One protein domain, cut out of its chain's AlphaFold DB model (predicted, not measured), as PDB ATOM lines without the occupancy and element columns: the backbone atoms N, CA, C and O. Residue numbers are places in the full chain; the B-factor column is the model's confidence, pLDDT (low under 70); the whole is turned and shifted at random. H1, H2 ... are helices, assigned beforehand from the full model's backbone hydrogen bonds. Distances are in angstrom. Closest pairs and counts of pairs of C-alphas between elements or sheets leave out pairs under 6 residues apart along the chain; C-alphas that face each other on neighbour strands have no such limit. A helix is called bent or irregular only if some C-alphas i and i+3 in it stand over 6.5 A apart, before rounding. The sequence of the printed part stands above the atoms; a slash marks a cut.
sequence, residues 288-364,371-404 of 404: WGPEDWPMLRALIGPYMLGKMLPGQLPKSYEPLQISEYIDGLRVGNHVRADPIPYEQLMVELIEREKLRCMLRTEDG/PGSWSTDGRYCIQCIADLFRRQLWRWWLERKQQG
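What this domain is: This is residues 288 to 364 and 371 to 404 of the 404 residues of an uncharacterized protein of Wolfiporia cocos (strain MD-104) (UniProt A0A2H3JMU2). The bend of H5 lies between long H4 and the H2-H3 hairpin. H1 packs on H4, and residues 358 to 364 stick out. The printed part, 111 residues with five named helices, is all helix and compact, radius of gyration of the C-alphas 14.4 A, spans 46 by 32 by 24 A.

How they stand to each other: H1, residues 293 to 296, touches H4, 342 to 358, by 342 to 346 alone; C-alphas 294 and 342 are closest, 5.1 A. H2, 302 to 307, and H3, 318 to 326, form a hairpin. H5, one helix by its hydrogen bonds, is bent, C-alphas 391 and 394 7.4 A apart, into H5a, 382 to 391, and H5b, 394 to 403. H5a touches H4 by 349 to 353 alone; C-alphas 349 and 388 are closest, 7.2 A. Every O i to N i+4 pair in H3, H4 and both arms is within hydrogen-bond range.

Where its parts are: H4 is 24.4 A long; C-alpha 293 is at (-36.335, 42.464, -31.780), C-alpha 403 at (-28.736, 52.179, -53.377).

The domain as a whole: Residues 365 to 370 are cut out, a 17.9 A gap; 330 to 337 have pLDDT under 70.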
ATOM      1  N   TRP A 288     -38.853  35.265 -29.978       95.00
ATOM      2  CA  TRP A 288     -38.579  36.661 -30.269       95.00
ATOM      3  C   TRP A 288     -39.600  37.229 -31.262       95.00
ATOM      4  O   TRP A 288     -39.834  36.631 -32.318       95.00
ATOM      5  N   GLY A 289     -40.201  38.370 -30.943       95.38
ATOM      6  CA  GLY A 289     -41.175  39.109 -31.746       95.38
ATOM      7  C   GLY A 289     -40.922  40.626 -31.770       95.38
ATOM      8  O   GLY A 289     -39.914  41.107 -31.259       95.38
ATOM      9  N   PRO A 290     -41.841  41.415 -32.350       95.06
ATOM     10  CA  PRO A 290     -41.676  42.863 -32.513       95.06
ATOM     11  C   PRO A 290     -41.283  43.613 -31.245       95.06
ATOM     12  O   PRO A 290     -40.489  44.550 -31.293       95.06
ATOM     13  N   GLU A 291     -41.805  43.189 -30.092       91.50
ATOM     14  CA  GLU A 291     -41.530  43.863 -28.826       91.50
ATOM     15  C   GLU A 291     -40.082  43.682 -28.347       91.50
ATOM     16  O   GLU A 291     -39.617  44.484 -27.532       91.50
ATOM     17  N   ASP A 292     -39.385  42.652 -28.840       90.81
ATOM     18  CA  ASP A 292     -38.074  42.201 -28.367       90.81
ATOM     19  C   ASP A 292     -36.973  42.142 -29.429       90.81
ATOM     20  O   ASP A 292     -35.789  42.036 -29.090       90.81
ATOM     21  N   TRP A 293     -37.313  42.355 -30.701       92.44
ATOM     22  CA  TRP A 293     -36.335  42.464 -31.780       92.44
ATOM     23  C   TRP A 293     -35.201  43.460 -31.521       92.44
ATOM     24  O   TRP A 293     -34.065  43.125 -31.864       92.44
ATOM     25  N   PRO A 294     -35.401  44.634 -30.883       87.44
ATOM     26  CA  PRO A 294     -34.286  45.517 -30.546       87.44
ATOM     27  C   PRO A 294     -33.188  44.844 -29.706       87.44
ATOM     28  O   PRO A 294     -32.025  45.247 -29.787       87.44
ATOM     29  N   MET A 295     -33.528  43.811 -28.931       83.19
ATOM     30  CA  MET A 295     -32.574  43.050 -28.126       83.19
ATOM     31  C   MET A 295     -32.017  41.814 -28.832       83.19
ATOM     32  O   MET A 295     -31.038  41.259 -28.339       83.19
ATOM     33  N   LEU A 296     -32.516  41.427 -30.016       88.19
ATOM     34  CA  LEU A 296     -31.897  40.360 -30.821       88.19
ATOM     35  C   LEU A 296     -30.428  40.641 -31.119       88.19
ATOM     36  O   LEU A 296     -29.643  39.700 -31.202       88.19
ATOM     37  N   ARG A 297     -30.037  41.920 -31.193       83.62
ATOM     38  CA  ARG A 297     -28.635  42.354 -31.310       83.62
ATOM     39  C   ARG A 297     -27.723  41.737 -30.249       83.62
ATOM     40  O   ARG A 297     -26.516  41.649 -30.450       83.62
ATOM     41  N   ALA A 298     -28.299  41.322 -29.118       76.88
ATOM     42  CA  ALA A 298     -27.572  40.684 -28.047       76.88
ATOM     43  C   ALA A 298     -27.112  39.274 -28.366       76.88
ATOM     44  O   ALA A 298     -26.004  38.886 -28.003       76.88
ATOM     45  N   LEU A 299     -27.973  38.531 -29.051       82.50
ATOM     46  CA  LEU A 299     -27.748  37.140 -29.408       82.50
ATOM     47  C   LEU A 299     -27.165  37.002 -30.808       82.50
ATOM     48  O   LEU A 299     -26.328  36.142 -31.052       82.50
ATOM     49  N   ILE A 300     -27.613  37.850 -31.729       88.19
ATOM     50  CA  ILE A 300     -27.171  37.913 -33.114       88.19
ATOM     51  C   ILE A 300     -26.609  39.310 -33.318       88.19
ATOM     52  O   ILE A 300     -27.284  40.190 -33.832       88.19
ATOM     53  N   GLY A 301     -25.376  39.520 -32.864       84.81
ATOM     54  CA  GLY A 301     -24.682  40.784 -33.066       84.81
ATOM     55  C   GLY A 301     -24.347  41.052 -34.535       84.81
ATOM     56  O   GLY A 301     -24.263  40.106 -35.328       84.81
ATOM     57  N   PRO A 302     -24.039  42.307 -34.899       82.38
ATOM     58  CA  PRO A 302     -23.592  42.653 -36.248       82.38
ATOM     59  C   PRO A 302     -22.424  41.794 -36.768       82.38
ATOM     60  O   PRO A 302     -22.429  41.338 -37.912       82.38
ATOM     61  N   TYR A 303     -21.472  41.449 -35.894       78.50
ATOM     62  CA  TYR A 303     -20.393  40.513 -36.221       78.50
ATOM     63  C   TYR A 303     -20.903  39.109 -36.612       78.50
ATOM     64  O   TYR A 303     -20.382  38.479 -37.537       78.50
ATOM     65  N   MET A 304     -21.935  38.599 -35.930       83.56
ATOM     66  CA  MET A 304     -22.544  37.306 -36.255       83.56
ATOM     67  C   MET A 304     -23.322  37.352 -37.568       83.56
ATOM     68  O   MET A 304     -23.265  36.378 -38.319       83.56
ATOM     69  N   LEU A 305     -23.975  38.474 -37.885       88.69
ATOM     70  CA  LEU A 305     -24.660  38.670 -39.166       88.69
ATOM     71  C   LEU A 305     -23.707  38.444 -40.346       88.69
ATOM     72  O   LEU A 305     -24.024  37.693 -41.267       88.69
ATOM     73  N   GLY A 306     -22.486  38.976 -40.274       84.62
ATOM     74  CA  GLY A 306     -21.466  38.734 -41.296       84.62
ATOM     75  C   GLY A 306     -21.073  37.257 -41.461       84.62
ATOM     76  O   GLY A 306     -20.793  36.812 -42.573       84.62
ATOM     77  N   LYS A 307     -21.111  36.458 -40.383       83.19
ATOM     78  CA  LYS A 307     -20.882  34.998 -40.443       83.19
ATOM     79  C   LYS A 307     -22.057  34.220 -41.029       83.19
ATOM     80  O   LYS A 307     -21.870  33.076 -41.440       83.19
ATOM     81  N   MET A 308     -23.253  34.806 -41.049       90.31
ATOM     82  CA  MET A 308     -24.445  34.196 -41.641       90.31
ATOM     83  C   MET A 308     -24.512  34.386 -43.161       90.31
ATOM     84  O   MET A 308     -25.365  33.778 -43.806       90.31
ATOM     85  N   LEU A 309     -23.609  35.179 -43.750       88.94
ATOM     86  CA  LEU A 309     -23.501  35.309 -45.199       88.94
ATOM     87  C   LEU A 309     -23.066  33.980 -45.852       88.94
ATOM     88  O   LEU A 309     -22.206  33.269 -45.316       88.94
ATOM     89  N   PRO A 310     -23.618  33.641 -47.030       88.25
ATOM     90  CA  PRO A 310     -23.244  32.432 -47.750       88.25
ATOM     91  C   PRO A 310     -21.763  32.448 -48.144       88.25
ATOM     92  O   PRO A 310     -21.165  33.497 -48.378       88.25
ATOM     93  N   GLY A 311     -21.174  31.254 -48.234       83.25
ATOM     94  CA  GLY A 311     -19.783  31.078 -48.659       83.25
ATOM     95  C   GLY A 311     -18.740  31.342 -47.576       83.25
ATOM     96  O   GLY A 311     -17.561  31.309 -47.903       83.25
ATOM     97  N   GLN A 312     -19.158  31.574 -46.320       65.44
ATOM     98  CA  GLN A 312     -18.267  31.876 -45.197       65.44
ATOM     99  C   GLN A 312     -17.216  32.902 -45.630       65.44
ATOM    100  O   GLN A 312     -16.045  32.582 -45.831       65.44
ATOM    101  N   LEU A 313     -17.638  34.162 -45.729       67.00
ATOM    102  CA  LEU A 313     -16.761  35.286 -46.045       67.00
ATOM    103  C   LEU A 313     -16.134  35.973 -44.803       67.00
ATOM    104  O   LEU A 313     -15.888  37.171 -44.887       67.00
ATOM    105  N   PRO A 314     -15.809  35.330 -43.650       59.69
ATOM    106  CA  PRO A 314     -15.256  36.063 -42.514       59.69
ATOM    107  C   PRO A 314     -13.841  36.597 -42.782       59.69
ATOM    108  O   PRO A 314     -13.308  37.327 -41.957       59.69
ATOM    109  N   LYS A 315     -13.223  36.232 -43.916       67.06
ATOM    110  CA  LYS A 315     -11.955  36.804 -44.388       67.06
ATOM    111  C   LYS A 315     -12.133  38.019 -45.302       67.06
ATOM    112  O   LYS A 315     -11.133  38.620 -45.679       67.06
ATOM    113  N   SER A 316     -13.360  38.349 -45.709       76.19
ATOM    114  CA  SER A 316     -13.620  39.563 -46.477       76.19
ATOM    115  C   SER A 316     -13.921  40.732 -45.540       76.19
ATOM    116  O   SER A 316     -14.170  40.560 -44.348       76.19
ATOM    117  N   TYR A 317     -13.905  41.937 -46.100       83.31
ATOM    118  CA  TYR A 317     -14.276  43.165 -45.399       83.31
ATOM    119  C   TYR A 317     -15.810  43.315 -45.247       83.31
ATOM    120  O   TYR A 317     -16.284  44.209 -44.558       83.31
ATOM    121  N   GLU A 318     -16.604  42.422 -45.854       84.88
ATOM    122  CA  GLU A 318     -18.075  42.524 -45.909       84.88
ATOM    123  C   GLU A 318     -18.761  42.408 -44.535       84.88
ATOM    124  O   GLU A 318     -19.625  43.236 -44.254       84.88
ATOM    125  N   PRO A 319     -18.399  41.461 -43.638       83.44
ATOM    126  CA  PRO A 319     -18.922  41.442 -42.269       83.44
ATOM    127  C   PRO A 319     -18.764  42.774 -41.535       83.44
ATOM    128  O   PRO A 319     -19.677  43.194 -40.827       83.44
ATOM    129  N   LEU A 320     -17.616  43.433 -41.721       81.56
ATOM    130  CA  LEU A 320     -17.329  44.712 -41.088       81.56
ATOM    131  C   LEU A 320     -18.185  45.824 -41.697       81.56
ATOM    132  O   LEU A 320     -18.796  46.572 -40.948       81.56
ATOM    133  N   GLN A 321     -18.326  45.871 -43.025       86.25
ATOM    134  CA  GLN A 321     -19.188  46.858 -43.684       86.25
ATOM    135  C   GLN A 321     -20.660  46.727 -43.282       86.25
ATOM    136  O   GLN A 321     -21.308  47.738 -43.036       86.25
ATOM    137  N   ILE A 322     -21.190  45.500 -43.180       87.62
ATOM    138  CA  ILE A 322     -22.559  45.274 -42.684       87.62
ATOM    139  C   ILE A 322     -22.686  45.779 -41.250       87.62
ATOM    140  O   ILE A 322     -23.672  46.433 -40.917       87.62
ATOM    141  N   SER A 323     -21.693  45.476 -40.409       84.25
ATOM    142  CA  SER A 323     -21.684  45.926 -39.022       84.25
ATOM    143  C   SER A 323     -21.696  47.441 -38.926       84.25
ATOM    144  O   SER A 323     -22.569  48.005 -38.277       84.25
ATOM    145  N   GLU A 324     -20.771  48.096 -39.620       84.56
ATOM    146  CA  GLU A 324     -20.664  49.548 -39.659       84.56
ATOM    147  C   GLU A 324     -21.951  50.189 -40.185       84.56
ATOM    148  O   GLU A 324     -22.436  51.150 -39.594       84.56
ATOM    149  N   TYR A 325     -22.547  49.620 -41.237       87.38
ATOM    150  CA  TYR A 325     -23.791  50.112 -41.822       87.38
ATOM    151  C   TYR A 325     -24.975  50.008 -40.856       87.38
ATOM    152  O   TYR A 325     -25.678  50.991 -40.635       87.38
ATOM    153  N   ILE A 326     -25.178  48.843 -40.230       87.75
ATOM    154  CA  ILE A 326     -26.248  48.646 -39.240       87.75
ATOM    155  C   ILE A 326     -26.033  49.562 -38.032       87.75
ATOM    156  O   ILE A 326     -26.988  50.129 -37.505       87.75
ATOM    157  N   ASP A 327     -24.785  49.758 -37.614       83.12
ATOM    158  CA  ASP A 327     -24.459  50.575 -36.452       83.12
ATOM    159  C   ASP A 327     -24.455  52.084 -36.716       83.12
ATOM    160  O   ASP A 327     -24.271  52.848 -35.762       83.12
ATOM    161  N   GLY A 328     -24.650  52.525 -37.963       82.75
ATOM    162  CA  GLY A 328     -24.527  53.933 -38.351       82.75
ATOM    163  C   GLY A 328     -23.095  54.469 -38.200       82.75
ATOM    164  O   GLY A 328     -22.875  55.669 -38.001       82.75
ATOM    165  N   LEU A 329     -22.101  53.577 -38.232       76.50
ATOM    166  CA  LEU A 329     -20.684  53.925 -38.265       76.50
ATOM    167  C   LEU A 329     -20.262  54.239 -39.707       76.50
ATOM    168  O   LEU A 329     -20.914  53.861 -40.677       76.50
ATOM    169  N   ARG A 330     -19.170  54.994 -39.860       69.44
ATOM    170  CA  ARG A 330     -18.672  55.392 -41.183       69.44
ATOM    171  C   ARG A 330     -18.195  54.170 -41.969       69.44
ATOM    172  O   ARG A 330     -17.136  53.643 -41.657       69.44
ATOM    173  N   VAL A 331     -18.900  53.838 -43.049       62.84
ATOM    174  CA  VAL A 331     -18.391  52.962 -44.113       62.84
ATOM    175  C   VAL A 331     -17.676  53.840 -45.149       62.84
ATOM    176  O   VAL A 331     -18.299  54.461 -46.014       62.84
ATOM    177  N   GLY A 332     -16.351  53.961 -45.045       69.19
ATOM    178  CA  GLY A 332     -15.543  54.767 -45.973       69.19
ATOM    179  C   GLY A 332     -15.788  56.286 -45.882       69.19
ATOM    180  O   GLY A 332     -15.737  56.870 -44.799       69.19
ATOM    181  N   ASN A 333     -16.005  56.944 -47.031       68.31
ATOM    182  CA  ASN A 333     -16.143  58.409 -47.139       68.31
ATOM    183  C   ASN A 333     -17.587  58.929 -46.984       68.31
ATOM    184  O   ASN A 333     -17.801  60.143 -47.043       68.31
ATOM    185  N   HIS A 334     -18.578  58.055 -46.801       61.00
ATOM    186  CA  HIS A 334     -19.981  58.463 -46.735       61.00
ATOM    187  C   HIS A 334     -20.387  58.925 -45.324       61.00
ATOM    188  O   HIS A 334     -19.879  58.457 -44.301       61.00
ATOM    189  N   VAL A 335     -21.257  59.938 -45.280       55.09
ATOM    190  CA  VAL A 335     -21.752  60.585 -44.054       55.09
ATOM    191  C   VAL A 335     -22.698  59.639 -43.307       55.09
ATOM    192  O   VAL A 335     -23.399  58.858 -43.939       55.09
ATOM    193  N   ARG A 336     -22.693  59.733 -41.965       61.19
ATOM    194  CA  ARG A 336     -23.537  58.985 -41.014       61.19
ATOM    195  C   ARG A 336     -24.956  58.770 -41.552       61.19
ATOM    196  O   ARG A 336     -25.746  59.711 -41.555       61.19
ATOM    197  N   ALA A 337     -25.263  57.541 -41.950       65.88
ATOM    198  CA  ALA A 337     -26.635  57.065 -41.925       65.88
ATOM    199  C   ALA A 337     -27.030  56.833 -40.459       65.88
ATOM    200  O   ALA A 337     -26.181  56.465 -39.638       65.88
ATOM    201  N   ASP A 338     -28.294  57.076 -40.127       82.94
ATOM    202  CA  ASP A 338     -28.824  56.688 -38.824       82.94
ATOM    203  C   ASP A 338     -28.673  55.163 -38.649       82.94
ATOM    204  O   ASP A 338     -28.859  54.422 -39.621       82.94
ATOM    205  N   PRO A 339     -28.314  54.673 -37.445       86.44
ATOM    206  CA  PRO A 339     -28.229  53.240 -37.184       86.44
ATOM    207  C   PRO A 339     -29.541  52.548 -37.554       86.44
ATOM    208  O   PRO A 339     -30.611  53.050 -37.210       86.44
ATOM    209  N   ILE A 340     -29.469  51.384 -38.198       90.25
ATOM    210  CA  ILE A 340     -30.655  50.605 -38.562       90.25
ATOM    211  C   ILE A 340     -31.120  49.825 -37.331       90.25
ATOM    212  O   ILE A 340     -30.405  48.929 -36.865       90.25
ATOM    213  N   PRO A 341     -32.318  50.107 -36.789       91.19
ATOM    214  CA  PRO A 341     -32.850  49.335 -35.678       91.19
ATOM    215  C   PRO A 341     -33.074  47.876 -36.096       91.19
ATOM    216  O   PRO A 341     -33.546  47.603 -37.199       91.19
ATOM    217  N   TYR A 342     -32.801  46.923 -35.197       91.44
ATOM    218  CA  TYR A 342     -33.037  45.496 -35.475       91.44
ATOM    219  C   TYR A 342     -34.499  45.198 -35.811       91.44
ATOM    220  O   TYR A 342     -34.764  44.316 -36.618       91.44
ATOM    221  N   GLU A 343     -35.438  45.953 -35.238       94.62
ATOM    222  CA  GLU A 343     -36.856  45.861 -35.582       94.62
ATOM    223  C   GLU A 343     -37.086  46.103 -37.080       94.62
ATOM    224  O   GLU A 343     -37.674  45.266 -37.760       94.62
ATOM    225  N   GLN A 344     -36.528  47.191 -37.621       95.75
ATOM    226  CA  GLN A 344     -36.617  47.501 -39.046       95.75
ATOM    227  C   GLN A 344     -35.948  46.417 -39.899       95.75
ATOM    228  O   GLN A 344     -36.528  45.963 -40.886       95.75
ATOM    229  N   LEU A 345     -34.747  45.970 -39.512       95.75
ATOM    230  CA  LEU A 345     -34.040  44.902 -40.220       95.75
ATOM    231  C   LEU A 345     -34.881  43.615 -40.274       95.75
ATOM    232  O   LEU A 345     -35.008  43.013 -41.337       95.75
ATOM    233  N   MET A 346     -35.492  43.213 -39.158       97.44
ATOM    234  CA  MET A 346     -36.341  42.022 -39.088       97.44
ATOM    235  C   MET A 346     -37.584  42.142 -39.973       97.44
ATOM    236  O   MET A 346     -37.857  41.212 -40.735       97.44
ATOM    237  N   VAL A 347     -38.291  43.279 -39.939       97.62
ATOM    238  CA  VAL A 347     -39.441  43.536 -40.826       97.62
ATOM    239  C   VAL A 347     -39.034  43.384 -42.288       97.62
ATOM    240  O   VAL A 347     -39.662  42.634 -43.033       97.62
ATOM    241  N   GLU A 348     -37.946  44.035 -42.701       97.25
ATOM    242  CA  GLU A 348     -37.489  43.993 -44.090       97.25
ATOM    243  C   GLU A 348     -37.098  42.576 -44.539       97.25
ATOM    244  O   GLU A 348     -37.400  42.181 -45.666       97.25
ATOM    245  N   LEU A 349     -36.451  41.786 -43.676       97.44
ATOM    246  CA  LEU A 349     -36.101  40.396 -43.987       97.44
ATOM    247  C   LEU A 349     -37.337  39.486 -44.067       97.44
ATOM    248  O   LEU A 349     -37.396  38.625 -44.949       97.44
ATOM    249  N   ILE A 350     -38.328  39.687 -43.193       97.69
ATOM    250  CA  ILE A 350     -39.601  38.951 -43.205       97.69
ATOM    251  C   ILE A 350     -40.385  39.243 -44.488       97.69
ATOM    252  O   ILE A 350     -40.802  38.309 -45.172       97.69
ATOM    253  N   GLU A 351     -40.545  40.516 -44.856       96.56
ATOM    254  CA  GLU A 351     -41.279  40.909 -46.067       96.56
ATOM    255  C   GLU A 351     -40.617  40.367 -47.342       96.56
ATOM    256  O   GLU A 351     -41.292  39.903 -48.267       96.56
ATOM    257  N   ARG A 352     -39.281  40.309 -47.371       95.44
ATOM    258  CA  ARG A 352     -38.536  39.674 -48.468       95.44
ATOM    259  C   ARG A 352     -38.781  38.174 -48.565       95.44
ATOM    260  O   ARG A 352     -38.932  37.655 -49.674       95.44
ATOM    261  N   GLU A 353     -38.805  37.461 -47.440       95.00
ATOM    262  CA  GLU A 353     -39.115  36.026 -47.447       95.00
ATOM    263  C   GLU A 353     -40.563  35.785 -47.895       95.00
ATOM    264  O   GLU A 353     -40.780  34.918 -48.742       95.00
ATOM    265  N   LYS A 354     -41.529  36.598 -47.437       93.62
ATOM    266  CA  LYS A 354     -42.927  36.543 -47.905       93.62
ATOM    267  C   LYS A 354     -43.026  36.711 -49.422       93.62
ATOM    268  O   LYS A 354     -43.640  35.878 -50.088       93.62
ATOM    269  N   LEU A 355     -42.378  37.738 -49.985       92.31
ATOM    270  CA  LEU A 355     -42.369  37.977 -51.433       92.31
ATOM    271  C   LEU A 355     -41.762  36.799 -52.202       92.31
ATOM    272  O   LEU A 355     -42.305  36.368 -53.217       92.31
ATOM    273  N   ARG A 356     -40.668  36.220 -51.691       91.00
ATOM    274  CA  ARG A 356     -40.048  35.033 -52.294       91.00
ATOM    275  C   ARG A 356     -40.991  33.828 -52.300       91.00
ATOM    276  O   ARG A 356     -40.983  33.073 -53.269       91.00
ATOM    277  N   CYS A 357     -41.757  33.623 -51.231       88.25
ATOM    278  CA  CYS A 357     -42.738  32.543 -51.148       88.25
ATOM    279  C   CYS A 357     -43.887  32.738 -52.148       88.25
ATOM    280  O   CYS A 357     -44.252  31.774 -52.815       88.25
ATOM    281  N   MET A 358     -44.389  33.967 -52.315       88.12
ATOM    282  CA  MET A 358     -45.453  34.275 -53.287       88.12
ATOM    283  C   MET A 358     -45.028  34.043 -54.743       88.12
ATOM    284  O   MET A 358     -45.839  33.618 -55.552       88.12
ATOM    285  N   LEU A 359     -43.759  34.275 -55.085       87.00
ATOM    286  CA  LEU A 359     -43.258  34.079 -56.453       87.00
ATOM    287  C   LEU A 359     -42.993  32.607 -56.820       87.00
ATOM    288  O   LEU A 359     -42.772  32.306 -57.986       87.00
ATOM    289  N   ARG A 360     -42.969  31.681 -55.850       80.44
ATOM    290  CA  ARG A 360     -42.676  30.254 -56.095       80.44
ATOM    291  C   ARG A 360     -43.905  29.397 -56.376       80.44
ATOM    292  O   ARG A 360     -43.751  28.267 -56.821       80.44
ATOM    293  N   THR A 361     -45.108  29.897 -56.107       66.12
ATOM    294  CA  THR A 361     -46.345  29.113 -56.242       66.12
ATOM    295  C   THR A 361     -46.755  28.828 -57.691       66.12
ATOM    296  O   THR A 361     -47.753  28.148 -57.902       66.12
ATOM    297  N   GLU A 362     -46.002  29.305 -58.685       67.56
ATOM    298  CA  GLU A 362     -46.308  29.089 -60.105       67.56
ATOM    299  C   GLU A 362     -45.656  27.815 -60.696       67.56
ATOM    300  O   GLU A 362     -46.141  27.313 -61.706       67.56
ATOM    301  N   ASP A 363     -44.654  27.212 -60.031       56.78
ATOM    302  CA  ASP A 363     -43.803  26.149 -60.611       56.78
ATOM    303  C   ASP A 363     -44.008  24.724 -60.023       56.78
ATOM    304  O   ASP A 363     -43.071  23.930 -59.930       56.78
ATOM    305  N   GLY A 364     -45.246  24.353 -59.678       65.62
ATOM    306  CA  GLY A 364     -45.665  22.942 -59.556       65.62
ATOM    307  C   GLY A 364     -45.873  22.361 -58.137       65.62
ATOM    308  O   GLY A 364     -45.442  22.945 -57.146       65.62
ATOM    309  N   PRO A 371     -42.955  24.611 -43.269       63.62
ATOM    310  CA  PRO A 371     -43.213  25.094 -41.916       63.62
ATOM    311  C   PRO A 371     -43.571  26.586 -41.949       63.62
ATOM    312  O   PRO A 371     -42.809  27.343 -42.539       63.62
ATOM    313  N   GLY A 372     -44.713  26.944 -41.339       81.56
ATOM    314  CA  GLY A 372     -45.230  28.279 -40.971       81.56
ATOM    315  C   GLY A 372     -45.022  29.476 -41.920       81.56
ATOM    316  O   GLY A 372     -43.931  29.763 -42.400       81.56
ATOM    317  N   SER A 373     -46.053  30.301 -42.117       90.00
ATOM    318  CA  SER A 373     -45.878  31.597 -42.791       90.00
ATOM    319  C   SER A 373     -45.171  32.601 -41.874       90.00
ATOM    320  O   SER A 373     -45.636  32.849 -40.760       90.00
ATOM    321  N   TRP A 374     -44.102  33.240 -42.356       95.31
ATOM    322  CA  TRP A 374     -43.530  34.405 -41.678       95.31
ATOM    323  C   TRP A 374     -44.561  35.541 -41.619       95.31
ATOM    324  O   TRP A 374     -45.153  35.910 -42.629       95.31
ATOM    325  N   SER A 375     -44.746  36.108 -40.436       96.31
ATOM    326  CA  SER A 375     -45.533  37.301 -40.122       96.31
ATOM    327  C   SER A 375     -44.686  38.321 -39.357       96.31
ATOM    328  O   SER A 375     -43.805  37.948 -38.582       96.31
ATOM    329  N   THR A 376     -44.959  39.610 -39.533       96.50
ATOM    330  CA  THR A 376     -44.319  40.661 -38.734       96.50
ATOM    331  C   THR A 376     -44.735  40.568 -37.272       96.50
ATOM    332  O   THR A 376     -43.909  40.800 -36.413       96.50
ATOM    333  N   ASP A 377     -45.947  40.103 -36.977       96.31
ATOM    334  CA  ASP A 377     -46.443  39.960 -35.598       96.31
ATOM    335  C   ASP A 377     -46.111  38.588 -34.980       96.31
ATOM    336  O   ASP A 377     -46.544  38.254 -33.878       96.31
ATOM    337  N   GLY A 378     -45.388  37.743 -35.723       96.00
ATOM    338  CA  GLY A 378     -45.031  36.396 -35.290       96.00
ATOM    339  C   GLY A 378     -43.902  36.386 -34.261       96.00
ATOM    340  O   GLY A 378     -43.088  37.305 -34.184       96.00
ATOM    341  N   ARG A 379     -43.827  35.293 -33.498       96.19
ATOM    342  CA  ARG A 379     -42.769  35.043 -32.513       96.19
ATOM    343  C   ARG A 379     -41.942  33.839 -32.918       96.19
ATOM    344  O   ARG A 379     -42.487  32.771 -33.182       96.19
ATOM    345  N   TYR A 380     -40.626  33.987 -32.953       97.00
ATOM    346  CA  TYR A 380     -39.735  33.010 -33.572       97.00
ATOM    347  C   TYR A 380     -38.625  32.584 -32.630       97.00
ATOM    348  O   TYR A 380     -38.049  33.408 -31.927       97.00
ATOM    349  N   CYS A 381     -38.280  31.301 -32.644       96.25
ATOM    350  CA  CYS A 381     -37.091  30.847 -31.939       96.25
ATOM    351  C   CYS A 381     -35.825  31.354 -32.639       96.25
ATOM    352  O   CYS A 381     -35.819  31.638 -33.845       96.25
ATOM    353  N   ILE A 382     -34.727  31.412 -31.885       95.12
ATOM    354  CA  ILE A 382     -33.453  31.942 -32.379       95.12
ATOM    355  C   ILE A 382     -32.933  31.192 -33.613       95.12
ATOM    356  O   ILE A 382     -32.343  31.796 -34.507       95.12
ATOM    357  N   GLN A 383     -33.210  29.888 -33.711       95.62
ATOM    358  CA  GLN A 383     -32.798  29.076 -34.852       95.62
ATOM    359  C   GLN A 383     -33.543  29.477 -36.131       95.62
ATOM    360  O   GLN A 383     -32.904  29.694 -37.161       95.62
ATOM    361  N   CYS A 384     -34.870  29.650 -36.070       97.00
ATOM    362  CA  CYS A 384     -35.650  30.110 -37.220       97.00
ATOM    363  C   CYS A 384     -35.208  31.505 -37.675       97.00
ATOM    364  O   CYS A 384     -35.092  31.742 -38.878       97.00
ATOM    365  N   ILE A 385     -34.917  32.406 -36.731       96.88
ATOM    366  CA  ILE A 385     -34.385  33.744 -37.024       96.88
ATOM    367  C   ILE A 385     -33.017  33.649 -37.704       96.88
ATOM    368  O   ILE A 385     -32.807  34.260 -38.750       96.88
ATOM    369  N   ALA A 386     -32.094  32.844 -37.175       94.94
ATOM    370  CA  ALA A 386     -30.789  32.634 -37.795       94.94
ATOM    371  C   ALA A 386     -30.921  32.073 -39.224       94.94
ATOM    372  O   ALA A 386     -30.202  32.497 -40.129       94.94
ATOM    373  N   ASP A 387     -31.870  31.164 -39.461       95.00
ATOM    374  CA  ASP A 387     -32.163  30.640 -40.797       95.00
ATOM    375  C   ASP A 387     -32.779  31.687 -41.733       95.00
ATOM    376  O   ASP A 387     -32.528  31.649 -42.941       95.00
ATOM    377  N   LEU A 388     -33.572  32.629 -41.217       96.50
ATOM    378  CA  LEU A 388     -34.044  33.781 -41.989       96.50
ATOM    379  C   LEU A 388     -32.864  34.667 -42.409       96.50
ATOM    380  O   LEU A 388     -32.716  34.957 -43.598       96.50
ATOM    381  N   PHE A 389     -31.981  35.019 -41.469       95.88
ATOM    382  CA  PHE A 389     -30.776  35.801 -41.757       95.88
ATOM    383  C   PHE A 389     -29.899  35.127 -42.814       95.88
ATOM    384  O   PHE A 389     -29.576  35.751 -43.823       95.88
ATOM    385  N   ARG A 390     -29.584  33.833 -42.668       94.25
ATOM    386  CA  ARG A 390     -28.792  33.083 -43.666       94.25
ATOM    387  C   ARG A 390     -29.398  33.145 -45.071       94.25
ATOM    388  O   ARG A 390     -28.674  33.231 -46.062       94.25
ATOM    389  N   ARG A 391     -30.731  33.103 -45.170       94.25
ATOM    390  CA  ARG A 391     -31.452  33.104 -46.451       94.25
ATOM    391  C   ARG A 391     -31.544  34.491 -47.088       94.25
ATOM    392  O   ARG A 391     -31.423  34.579 -48.311       94.25
ATOM    393  N   GLN A 392     -31.772  35.534 -46.291       96.38
ATOM    394  CA  GLN A 392     -32.206  36.845 -46.789       96.38
ATOM    395  C   GLN A 392     -31.202  37.981 -46.583       96.38
ATOM    396  O   GLN A 392     -31.187  38.913 -47.387       96.38
ATOM    397  N   LEU A 393     -30.321  37.902 -45.580       95.44
ATOM    398  CA  LEU A 393     -29.413  38.999 -45.222       95.44
ATOM    399  C   LEU A 393     -28.513  39.423 -46.386       95.44
ATOM    400  O   LEU A 393     -28.339  40.609 -46.634       95.44
ATOM    401  N   TRP A 394     -27.953  38.465 -47.125       94.44
ATOM    402  CA  TRP A 394     -27.045  38.776 -48.231       94.44
ATOM    403  C   TRP A 394     -27.754  39.488 -49.393       94.44
ATOM    404  O   TRP A 394     -27.160  40.353 -50.028       94.44
ATOM    405  N   ARG A 395     -29.026  39.156 -49.660       95.50
ATOM    406  CA  ARG A 395     -29.837  39.812 -50.701       95.50
ATOM    407  C   ARG A 395     -30.157  41.235 -50.296       95.50
ATOM    408  O   ARG A 395     -29.919  42.162 -51.061       95.50
ATOM    409  N   TRP A 396     -30.631  41.376 -49.059       95.88
ATOM    410  CA  TRP A 396     -30.864  42.666 -48.435       95.88
ATOM    411  C   TRP A 396     -29.615  43.551 -48.530       95.88
ATOM    412  O   TRP A 396     -29.694  44.677 -49.009       95.88
ATOM    413  N   TRP A 397     -28.448  43.010 -48.178       93.81
ATOM    414  CA  TRP A 397     -27.196  43.757 -48.193       93.81
ATOM    415  C   TRP A 397     -26.748  44.175 -49.600       93.81
ATOM    416  O   TRP A 397     -26.326  45.312 -49.798       93.81
ATOM    417  N   LEU A 398     -26.867  43.292 -50.598       93.19
ATOM    418  CA  LEU A 398     -26.551  43.635 -51.989       93.19
ATOM    419  C   LEU A 398     -27.409  44.791 -52.506       93.19
ATOM    420  O   LEU A 398     -26.888  45.670 -53.188       93.19
ATOM    421  N   GLU A 399     -28.696  44.808 -52.168       93.56
ATOM    422  CA  GLU A 399     -29.593  45.890 -52.569       93.56
ATOM    423  C   GLU A 399     -29.249  47.208 -51.878       93.56
ATOM    424  O   GLU A 399     -29.247  48.245 -52.536       93.56
ATOM    425  N   ARG A 400     -28.876  47.181 -50.591       91.62
ATOM    426  CA  ARG A 400     -28.388  48.386 -49.900       91.62
ATOM    427  C   ARG A 400     -27.147  48.956 -50.578       91.62
ATOM    428  O   ARG A 400     -27.144  50.133 -50.902       91.62
ATOM    429  N   LYS A 401     -26.170  48.114 -50.931       89.44
ATOM    430  CA  LYS A 401     -24.976  48.553 -51.678       89.44
ATOM    431  C   LYS A 401     -25.287  49.134 -53.062       89.44
ATOM    432  O   LYS A 401     -24.518  49.944 -53.566       89.44
ATOM    433  N   GLN A 402     -26.372  48.703 -53.704       91.56
ATOM    434  CA  GLN A 402     -26.803  49.259 -54.993       91.56
ATOM    435  C   GLN A 402     -27.495  50.620 -54.845       91.56
ATOM    436  O   GLN A 402     -27.521  51.388 -55.804       91.56
ATOM    437  N   GLN A 403     -28.056  50.915 -53.670       88.06
ATOM    438  CA  GLN A 403     -28.736  52.179 -53.377       88.06
ATOM    439  C   GLN A 403     -27.765  53.317 -53.023       88.06
ATOM    440  O   GLN A 403     -28.160  54.479 -53.128       88.06
ATOM    441  N   GLY A 404     -26.513  53.001 -52.672       70.12
ATOM    442  CA  GLY A 404     -25.470  53.953 -52.273       70.12
ATOM    443  C   GLY A 404     -25.121  53.793 -50.807       70.12
ATOM    444  O   GLY A 404     -24.894  54.840 -50.163       70.12
TER     445      GLY A 404